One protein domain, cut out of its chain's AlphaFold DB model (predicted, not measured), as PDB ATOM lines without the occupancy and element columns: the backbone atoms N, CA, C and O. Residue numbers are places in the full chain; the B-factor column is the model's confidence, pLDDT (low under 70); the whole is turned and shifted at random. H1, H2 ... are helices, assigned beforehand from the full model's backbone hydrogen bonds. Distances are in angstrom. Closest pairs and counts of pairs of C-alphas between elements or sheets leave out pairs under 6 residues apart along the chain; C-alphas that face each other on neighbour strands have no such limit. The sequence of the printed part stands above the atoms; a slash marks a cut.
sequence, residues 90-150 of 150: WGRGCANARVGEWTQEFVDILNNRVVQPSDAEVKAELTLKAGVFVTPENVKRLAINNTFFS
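What this domain is: This is residues 90 to 150 of the 150 residues of an uncharacterized protein of Phytophthora parasitica (strain INRA-310) (UniProt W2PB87). Four short helices are strung out along an open, loose chain, with H1 and H2 near each other at one end of the long axis and H3 and H4 well separated from each other toward the other end. The middle is nearly empty: residues 113 to 119 run across it from H2 to H3, and residues 129 to 137 lead from H3 to H4. The printed part has 61 residues with four named helices, H1, H2, H3 and H4 in that order, and no named strand; the class is all helix. It is only just loose, close to extended, with a radius of gyration of the C-alphas of 15.3 A, and its spans of 42 by 28 by 16 A make it only just elongated.

How they stand to each other: H1, residues 90 to 98, and H2, residues 104 to 112, only just touch, with 3 pairs of C-alphas within 8 A. Their closest C-alphas, those of Gly 93 and Phe 106, are 5.4 A apart. Their lines stand at a steep tilt of 61 degrees, and they run opposite ways. H3, residues 120 to 128, is apart from H1 and H2. H4, residues 138 to 148, is apart from H1, H2 and H3. In H1, H2 and H3 every O i to N i+4 pair is within hydrogen-bond range; in H4 6 of 7 are.

Where its parts are: H1 begins at C-alpha 90, (214.223, 126.950, 138.574), and is 12.1 A long from first to last C-alpha. H2 and H3 are each 12.3 A long; H3 begins at C-alpha 120, (237.787, 117.692, 130.344). H4 is 15.8 A long and ends at C-alpha 148, (237.502, 108.346, 147.117).

The domain as a whole: The two C-alphas farthest apart, those of Thr 103 and Ser 150, are 42.6 A apart. The printed part has no cut and ends at the chain's last residue, Ser 150. The link from H1 to H2 is tight; those from H2 to H3 and from H3 to H4 are short. The mean pLDDT of the printed part is 81.9, and residues 116 to 131 and 149 to 150 are under 70.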
ATOM      1  N   TRP A  90     214.015 128.261 137.965       94.31
ATOM      2  CA  TRP A  90     214.223 126.950 138.574       94.31
ATOM      3  C   TRP A  90     213.290 126.716 139.761       94.31
ATOM      4  O   TRP A  90     212.687 125.650 139.880       94.31
ATOM      5  N   GLY A  91     213.127 127.725 140.623       95.00
ATOM      6  CA  GLY A  91     212.229 127.633 141.770       95.00
ATOM      7  C   GLY A  91     210.782 127.343 141.378       95.00
ATOM      8  O   GLY A  91     210.158 126.463 141.973       95.00
ATOM      9  N   ARG A  92     210.275 128.026 140.344       94.44
ATOM     10  CA  ARG A  92     208.939 127.781 139.781       94.44
ATOM     11  C   ARG A  92     208.821 126.370 139.207       94.44
ATOM     12  O   ARG A  92     207.862 125.672 139.517       94.44
ATOM     13  N   GLY A  93     209.812 125.926 138.436       95.69
ATOM     14  CA  GLY A  93     209.839 124.569 137.895       95.69
ATOM     15  C   GLY A  93     209.830 123.487 138.980       95.69
ATOM     16  O   GLY A  93     209.020 122.564 138.928       95.69
ATOM     17  N   CYS A  94     210.646 123.643 140.030       94.38
ATOM     18  CA  CYS A  94     210.632 122.748 141.189       94.38
ATOM     19  C   CYS A  94     209.288 122.750 141.933       94.38
ATOM     20  O   CYS A  94     208.874 121.696 142.412       94.38
ATOM     21  N   ALA A  95     208.621 123.902 142.059       92.88
ATOM     22  CA  ALA A  95     207.314 123.999 142.711       92.88
ATOM     23  C   ALA A  95     206.224 123.238 141.934       92.88
ATOM     24  O   ALA A  95     205.454 122.503 142.548       92.88
ATOM     25  N   ASN A  96     206.222 123.338 140.602       94.56
ATOM     26  CA  ASN A  96     205.293 122.605 139.735       94.56
ATOM     27  C   ASN A  96     205.587 121.095 139.748       94.56
ATOM     28  O   ASN A  96     204.710 120.278 140.035       94.56
ATOM     29  N   ALA A  97     206.853 120.712 139.552       94.81
ATOM     30  CA  ALA A  97     207.265 119.306 139.533       94.81
ATOM     31  C   ALA A  97     206.924 118.580 140.844       94.81
ATOM     32  O   ALA A  97     206.565 117.402 140.851       94.81
ATOM     33  N   ARG A  98     206.983 119.303 141.965       91.50
ATOM     34  CA  ARG A  98     206.647 118.814 143.305       91.50
ATOM     35  C   ARG A  98     205.180 118.387 143.451       91.50
ATOM     36  O   ARG A  98     204.908 117.517 144.274       91.50
ATOM     37  N   VAL A  99     204.259 118.946 142.666       92.31
ATOM     38  CA  VAL A  99     202.846 118.519 142.604       92.31
ATOM     39  C   VAL A  99     202.541 117.639 141.384       92.31
ATOM     40  O   VAL A  99     201.385 117.329 141.117       92.31
ATOM     41  N   GLY A 100     203.577 117.187 140.671       93.81
ATOM     42  CA  GLY A 100     203.455 116.315 139.501       93.81
ATOM     43  C   GLY A 100     203.296 117.048 138.167       93.81
ATOM     44  O   GLY A 100     203.097 116.395 137.146       93.81
ATOM     45  N   GLU A 101     203.418 118.376 138.144       96.75
ATOM     46  CA  GLU A 101     203.329 119.171 136.918       96.75
ATOM     47  C   GLU A 101     204.713 119.354 136.283       96.75
ATOM     48  O   GLU A 101     205.550 120.124 136.758       96.75
ATOM     49  N   TRP A 102     204.952 118.652 135.176       97.06
ATOM     50  CA  TRP A 102     206.206 118.709 134.425       97.06
ATOM     51  C   TRP A 102     205.991 119.438 133.103       97.06
ATOM     52  O   TRP A 102     205.495 118.854 132.141       97.06
ATOM     53  N   THR A 103     206.343 120.722 133.056       96.31
ATOM     54  CA  THR A 103     206.248 121.507 131.820       96.31
ATOM     55  C   THR A 103     207.453 121.247 130.918       96.31
ATOM     56  O   THR A 103     208.543 120.926 131.404       96.31
ATOM     57  N   GLN A 104     207.273 121.403 129.605       97.19
ATOM     58  CA  GLN A 104     208.370 121.214 128.655       97.19
ATOM     59  C   GLN A 104     209.501 122.219 128.911       97.19
ATOM     60  O   GLN A 104     210.666 121.840 128.888       97.19
ATOM     61  N   GLU A 105     209.169 123.460 129.273       95.62
ATOM     62  CA  GLU A 105     210.155 124.494 129.594       95.62
ATOM     63  C   GLU A 105     211.045 124.073 130.769       95.62
ATOM     64  O   GLU A 105     212.260 124.261 130.732       95.62
ATOM     65  N   PHE A 106     210.472 123.454 131.809       96.75
ATOM     66  CA  PHE A 106     211.268 122.985 132.941       96.75
ATOM     67  C   PHE A 106     212.133 121.771 132.586       96.75
ATOM     68  O   PHE A 106     213.276 121.676 133.039       96.75
ATOM     69  N   VAL A 107     211.628 120.870 131.740       96.38
ATOM     70  CA  VAL A 107     212.417 119.755 131.195       96.38
ATOM     71  C   VAL A 107     213.608 120.274 130.385       96.38
ATOM     72  O   VAL A 107     214.724 119.780 130.551       96.38
ATOM     73  N   ASP A 108     213.414 121.310 129.575       95.50
ATOM     74  CA  ASP A 108     214.487 121.919 128.789       95.50
ATOM     75  C   ASP A 108     215.538 122.584 129.695       95.50
ATOM     76  O   ASP A 108     216.740 122.420 129.475       95.50
ATOM     77  N   ILE A 109     215.117 123.252 130.780       94.62
ATOM     78  CA  ILE A 109     216.031 123.784 131.809       94.62
ATOM     79  C   ILE A 109     216.860 122.666 132.448       94.62
ATOM     80  O   ILE A 109     218.066 122.840 132.639       94.62
ATOM     81  N   LEU A 110     216.240 121.532 132.790       93.81
ATOM     82  CA  LEU A 110     216.945 120.385 133.365       93.81
ATOM     83  C   LEU A 110     218.005 119.858 132.401       93.81
ATOM     84  O   LEU A 110     219.164 119.722 132.791       93.81
ATOM     85  N   ASN A 111     217.624 119.627 131.145       92.38
ATOM     86  CA  ASN A 111     218.517 119.100 130.118       92.38
ATOM     87  C   ASN A 111     219.697 120.042 129.836       92.38
ATOM     88  O   ASN A 111     220.824 119.572 129.698       92.38
ATOM     89  N   ASN A 112     219.477 121.358 129.847       89.06
ATOM     90  CA  ASN A 112     220.539 122.354 129.669       89.06
ATOM     91  C   ASN A 112     221.528 122.428 130.846       89.06
ATOM     92  O   ASN A 112     222.618 122.977 130.693       89.06
ATOM     93  N   ARG A 113     221.169 121.900 132.024       87.06
ATOM     94  CA  ARG A 113     222.048 121.832 133.207       87.06
ATOM     95  C   ARG A 113     222.766 120.485 133.338       87.06
ATOM     96  O   ARG A 113     223.570 120.322 134.257       87.06
ATOM     97  N   VAL A 114     222.490 119.519 132.456       83.69
ATOM     98  CA  VAL A 114     223.200 118.235 132.432       83.69
ATOM     99  C   VAL A 114     224.595 118.452 131.873       83.69
ATOM    100  O   VAL A 114     224.768 118.863 130.729       83.69
ATOM    101  N   VAL A 115     225.593 118.116 132.677       73.69
ATOM    102  CA  VAL A 115     226.993 118.188 132.278       73.69
ATOM    103  C   VAL A 115     227.462 116.803 131.831       73.69
ATOM    104  O   VAL A 115     227.295 115.830 132.573       73.69
ATOM    105  N   GLN A 116     228.017 116.689 130.621       69.12
ATOM    106  CA  GLN A 116     228.432 115.401 130.059       69.12
ATOM    107  C   GLN A 116     229.907 115.087 130.383       69.12
ATOM    108  O   GLN A 116     230.753 115.979 130.359       69.12
ATOM    109  N   PRO A 117     230.276 113.816 130.646       58.00
ATOM    110  CA  PRO A 117     231.628 113.441 131.087       58.00
ATOM    111  C   PRO A 117     232.763 113.674 130.073       58.00
ATOM    112  O   PRO A 117     233.928 113.468 130.418       58.00
ATOM    113  N   SER A 118     232.449 114.032 128.824       62.34
ATOM    114  CA  SER A 118     233.443 114.358 127.790       62.34
ATOM    115  C   SER A 118     234.143 115.693 128.027       62.34
ATOM    116  O   SER A 118     235.185 115.949 127.425       62.34
ATOM    117  N   ASP A 119     233.596 116.527 128.905       61.62
ATOM    118  CA  ASP A 119     234.134 117.846 129.180       61.62
ATOM    119  C   ASP A 119     235.329 117.701 130.131       61.62
ATOM    120  O   ASP A 119     235.198 117.440 131.330       61.62
ATOM    121  N   ALA A 120     236.541 117.827 129.584       61.16
ATOM    122  CA  ALA A 120     237.787 117.692 130.344       61.16
ATOM    123  C   ALA A 120     237.847 118.655 131.548       61.16
ATOM    124  O   ALA A 120     238.382 118.306 132.602       61.16
ATOM    125  N   GLU A 121     237.232 119.831 131.411       61.00
ATOM    126  CA  GLU A 121     237.078 120.840 132.463       61.00
ATOM    127  C   GLU A 121     236.134 120.373 133.580       61.00
ATOM    128  O   GLU A 121     236.406 120.606 134.753       61.00
ATOM    129  N   VAL A 122     235.091 119.610 133.245       60.19
ATOM    130  CA  VAL A 122     234.100 119.073 134.192       60.19
ATOM    131  C   VAL A 122     234.688 117.929 134.994       60.19
ATOM    132  O   VAL A 122     234.471 117.838 136.200       60.19
ATOM    133  N   LYS A 123     235.480 117.065 134.354       59.75
ATOM    134  CA  LYS A 123     236.214 116.018 135.070       59.75
ATOM    135  C   LYS A 123     237.192 116.635 136.071       59.75
ATOM    136  O   LYS A 123     237.291 116.147 137.195       59.75
ATOM    137  N   ALA A 124     237.874 117.718 135.690       59.12
ATOM    138  CA  ALA A 124     238.730 118.470 136.598       59.12
ATOM    139  C   ALA A 124     237.912 119.143 137.716       59.12
ATOM    140  O   ALA A 124     238.267 118.994 138.878       59.12
ATOM    141  N   GLU A 125     236.788 119.794 137.413       58.16
ATOM    142  CA  GLU A 125     235.964 120.523 138.387       58.16
ATOM    143  C   GLU A 125     235.215 119.612 139.374       58.16
ATOM    144  O   GLU A 125     235.204 119.910 140.565       58.16
ATOM    145  N   LEU A 126     234.681 118.467 138.933       60.62
ATOM    146  CA  LEU A 126     234.109 117.426 139.807       60.62
ATOM    147  C   LEU A 126     235.155 116.818 140.750       60.62
ATOM    148  O   LEU A 126     234.815 116.355 141.837       60.62
ATOM    149  N   THR A 127     236.422 116.811 140.327       58.03
ATOM    150  CA  THR A 127     237.549 116.354 141.149       58.03
ATOM    151  C   THR A 127     238.035 117.460 142.099       58.03
ATOM    152  O   THR A 127     238.494 117.161 143.199       58.03
ATOM    153  N   LEU A 128     237.932 118.737 141.702       53.62
ATOM    154  CA  LEU A 128     238.490 119.889 142.424       53.62
ATOM    155  C   LEU A 128     237.506 120.552 143.404       53.62
ATOM    156  O   LEU A 128     237.930 121.121 144.410       53.62
ATOM    157  N   LYS A 129     236.200 120.517 143.119       56.81
ATOM    158  CA  LYS A 129     235.142 121.076 143.968       56.81
ATOM    159  C   LYS A 129     234.321 119.930 144.531       56.81
ATOM    160  O   LYS A 129     233.765 119.143 143.778       56.81
ATOM    161  N   ALA A 130     234.248 119.863 145.856       58.00
ATOM    162  CA  ALA A 130     233.522 118.866 146.636       58.00
ATOM    163  C   ALA A 130     232.024 118.787 146.264       58.00
ATOM    164  O   ALA A 130     231.162 119.331 146.954       58.00
ATOM    165  N   GLY A 131     231.708 118.125 145.153       69.62
ATOM    166  CA  GLY A 131     230.350 117.774 144.777       69.62
ATOM    167  C   GLY A 131     229.819 116.702 145.721       69.62
ATOM    168  O   GLY A 131     230.518 115.746 146.060       69.62
ATOM    169  N   VAL A 132     228.571 116.850 146.159       79.00
ATOM    170  CA  VAL A 132     227.866 115.782 146.873       79.00
ATOM    171  C   VAL A 132     227.183 114.902 145.834       79.00
ATOM    172  O   VAL A 132     226.327 115.368 145.086       79.00
ATOM    173  N   PHE A 133     227.541 113.622 145.800       82.81
ATOM    174  CA  PHE A 133     226.859 112.649 144.954       82.81
ATOM    175  C   PHE A 133     225.535 112.234 145.597       82.81
ATOM    176  O   PHE A 133     225.506 111.727 146.718       82.81
ATOM    177  N   VAL A 134     224.438 112.407 144.862       88.19
ATOM    178  CA  VAL A 134     223.119 111.886 145.233       88.19
ATOM    179  C   VAL A 134     222.823 110.691 144.338       88.19
ATOM    180  O   VAL A 134     222.842 110.808 143.115       88.19
ATOM    181  N   THR A 135     222.572 109.528 144.935       90.12
ATOM    182  CA  THR A 135     222.260 108.294 144.204       90.12
ATOM    183  C   THR A 135     220.977 107.665 144.742       90.12
ATOM    184  O   THR A 135     220.687 107.794 145.934       90.12
ATOM    185  N   PRO A 136     220.196 106.974 143.892       91.81
ATOM    186  CA  PRO A 136     218.941 106.354 144.323       91.81
ATOM    187  C   PRO A 136     219.162 105.140 145.237       91.81
ATOM    188  O   PRO A 136     218.273 104.755 145.988       91.81
ATOM    189  N   GLU A 137     220.344 104.523 145.180       93.25
ATOM    190  CA  GLU A 137     220.639 103.266 145.860       93.25
ATOM    191  C   GLU A 137     221.834 103.412 146.798       93.25
ATOM    192  O   GLU A 137     222.917 103.862 146.409       93.25
ATOM    193  N   ASN A 138     221.684 102.899 148.019       92.19
ATOM    194  CA  ASN A 138     222.764 102.892 149.003       92.19
ATOM    195  C   ASN A 138     223.995 102.094 148.527       92.19
ATOM    196  O   ASN A 138     225.119 102.457 148.863       92.19
ATOM    197  N   VAL A 139     223.804 101.047 147.714       94.06
ATOM    198  CA  VAL A 139     224.906 100.252 147.140       94.06
ATOM    199  C   VAL A 139     225.792 101.113 146.231       94.06
ATOM    200  O   VAL A 139     227.013 101.085 146.364       94.06
ATOM    201  N   LYS A 140     225.190 101.949 145.372       90.50
ATOM    202  CA  LYS A 140     225.921 102.884 144.500       90.50
ATOM    203  C   LYS A 140     226.642 103.961 145.308       90.50
ATOM    204  O   LYS A 140     227.809 104.231 145.048       90.50
ATOM    205  N   ARG A 141     225.982 104.528 146.328       90.25
ATOM    206  CA  ARG A 141     226.619 105.467 147.271       90.25
ATOM    207  C   ARG A 141     227.863 104.855 147.927       90.25
ATOM    208  O   ARG A 141     228.894 105.513 148.005       90.25
ATOM    209  N   LEU A 142     227.775 103.606 148.395       91.19
ATOM    210  CA  LEU A 142     228.902 102.905 149.019       91.19
ATOM    211  C   LEU A 142     230.055 102.678 148.039       91.19
ATOM    212  O   LEU A 142     231.201 102.931 148.397       91.19
ATOM    213  N   ALA A 143     229.754 102.250 146.810       88.94
ATOM    214  CA  ALA A 143     230.767 102.065 145.776       88.94
ATOM    215  C   ALA A 143     231.534 103.370 145.490       88.94
ATOM    216  O   ALA A 143     232.759 103.355 145.507       88.94
ATOM    217  N   ILE A 144     230.823 104.494 145.321       84.38
ATOM    218  CA  ILE A 144     231.424 105.822 145.108       84.38
ATOM    219  C   ILE A 144     232.284 106.234 146.304       84.38
ATOM    220  O   ILE A 144     233.427 106.646 146.135       84.38
ATOM    221  N   ASN A 145     231.774 106.104 147.529       86.38
ATOM    222  CA  ASN A 145     232.553 106.472 148.709       86.38
ATOM    223  C   ASN A 145     233.869 105.682 148.770       86.38
ATOM    224  O   ASN A 145     234.929 106.268 148.970       86.38
ATOM    225  N   ASN A 146     233.825 104.375 148.515       87.19
ATOM    226  CA  ASN A 146     235.018 103.535 148.547       87.19
ATOM    227  C   ASN A 146     236.063 103.913 147.483       87.19
ATOM    228  O   ASN A 146     237.238 103.655 147.712       87.19
ATOM    229  N   THR A 147     235.677 104.543 146.365       83.31
ATOM    230  CA  THR A 147     236.642 105.011 145.350       83.31
ATOM    231  C   THR A 147     237.392 106.287 145.741       83.31
ATOM    232  O   THR A 147     238.436 106.556 145.162       83.31
ATOM    233  N   PHE A 148     236.879 107.080 146.690       74.56
ATOM    234  CA  PHE A 148     237.502 108.346 147.117       74.56
ATOM    235  C   PHE A 148     238.285 108.243 148.437       74.56
ATOM    236  O   PHE A 148     239.017 109.167 148.779       74.56
ATOM    237  N   PHE A 149     238.132 107.142 149.181       65.75
ATOM    238  CA  PHE A 149     238.834 106.892 150.450       65.75
ATOM    239  C   PHE A 149     239.936 105.815 150.351       65.75
ATOM    240  O   PHE A 149     240.470 105.416 151.386       65.75
ATOM    241  N   SER A 150     240.261 105.334 149.144       52.78
ATOM    242  CA  SER A 150     241.392 104.427 148.866       52.78
ATOM    243  C   SER A 150     242.651 105.196 148.488       52.78
ATOM    244  O   SER A 150     243.732 104.836 148.996       52.78
TER     245      SER A 150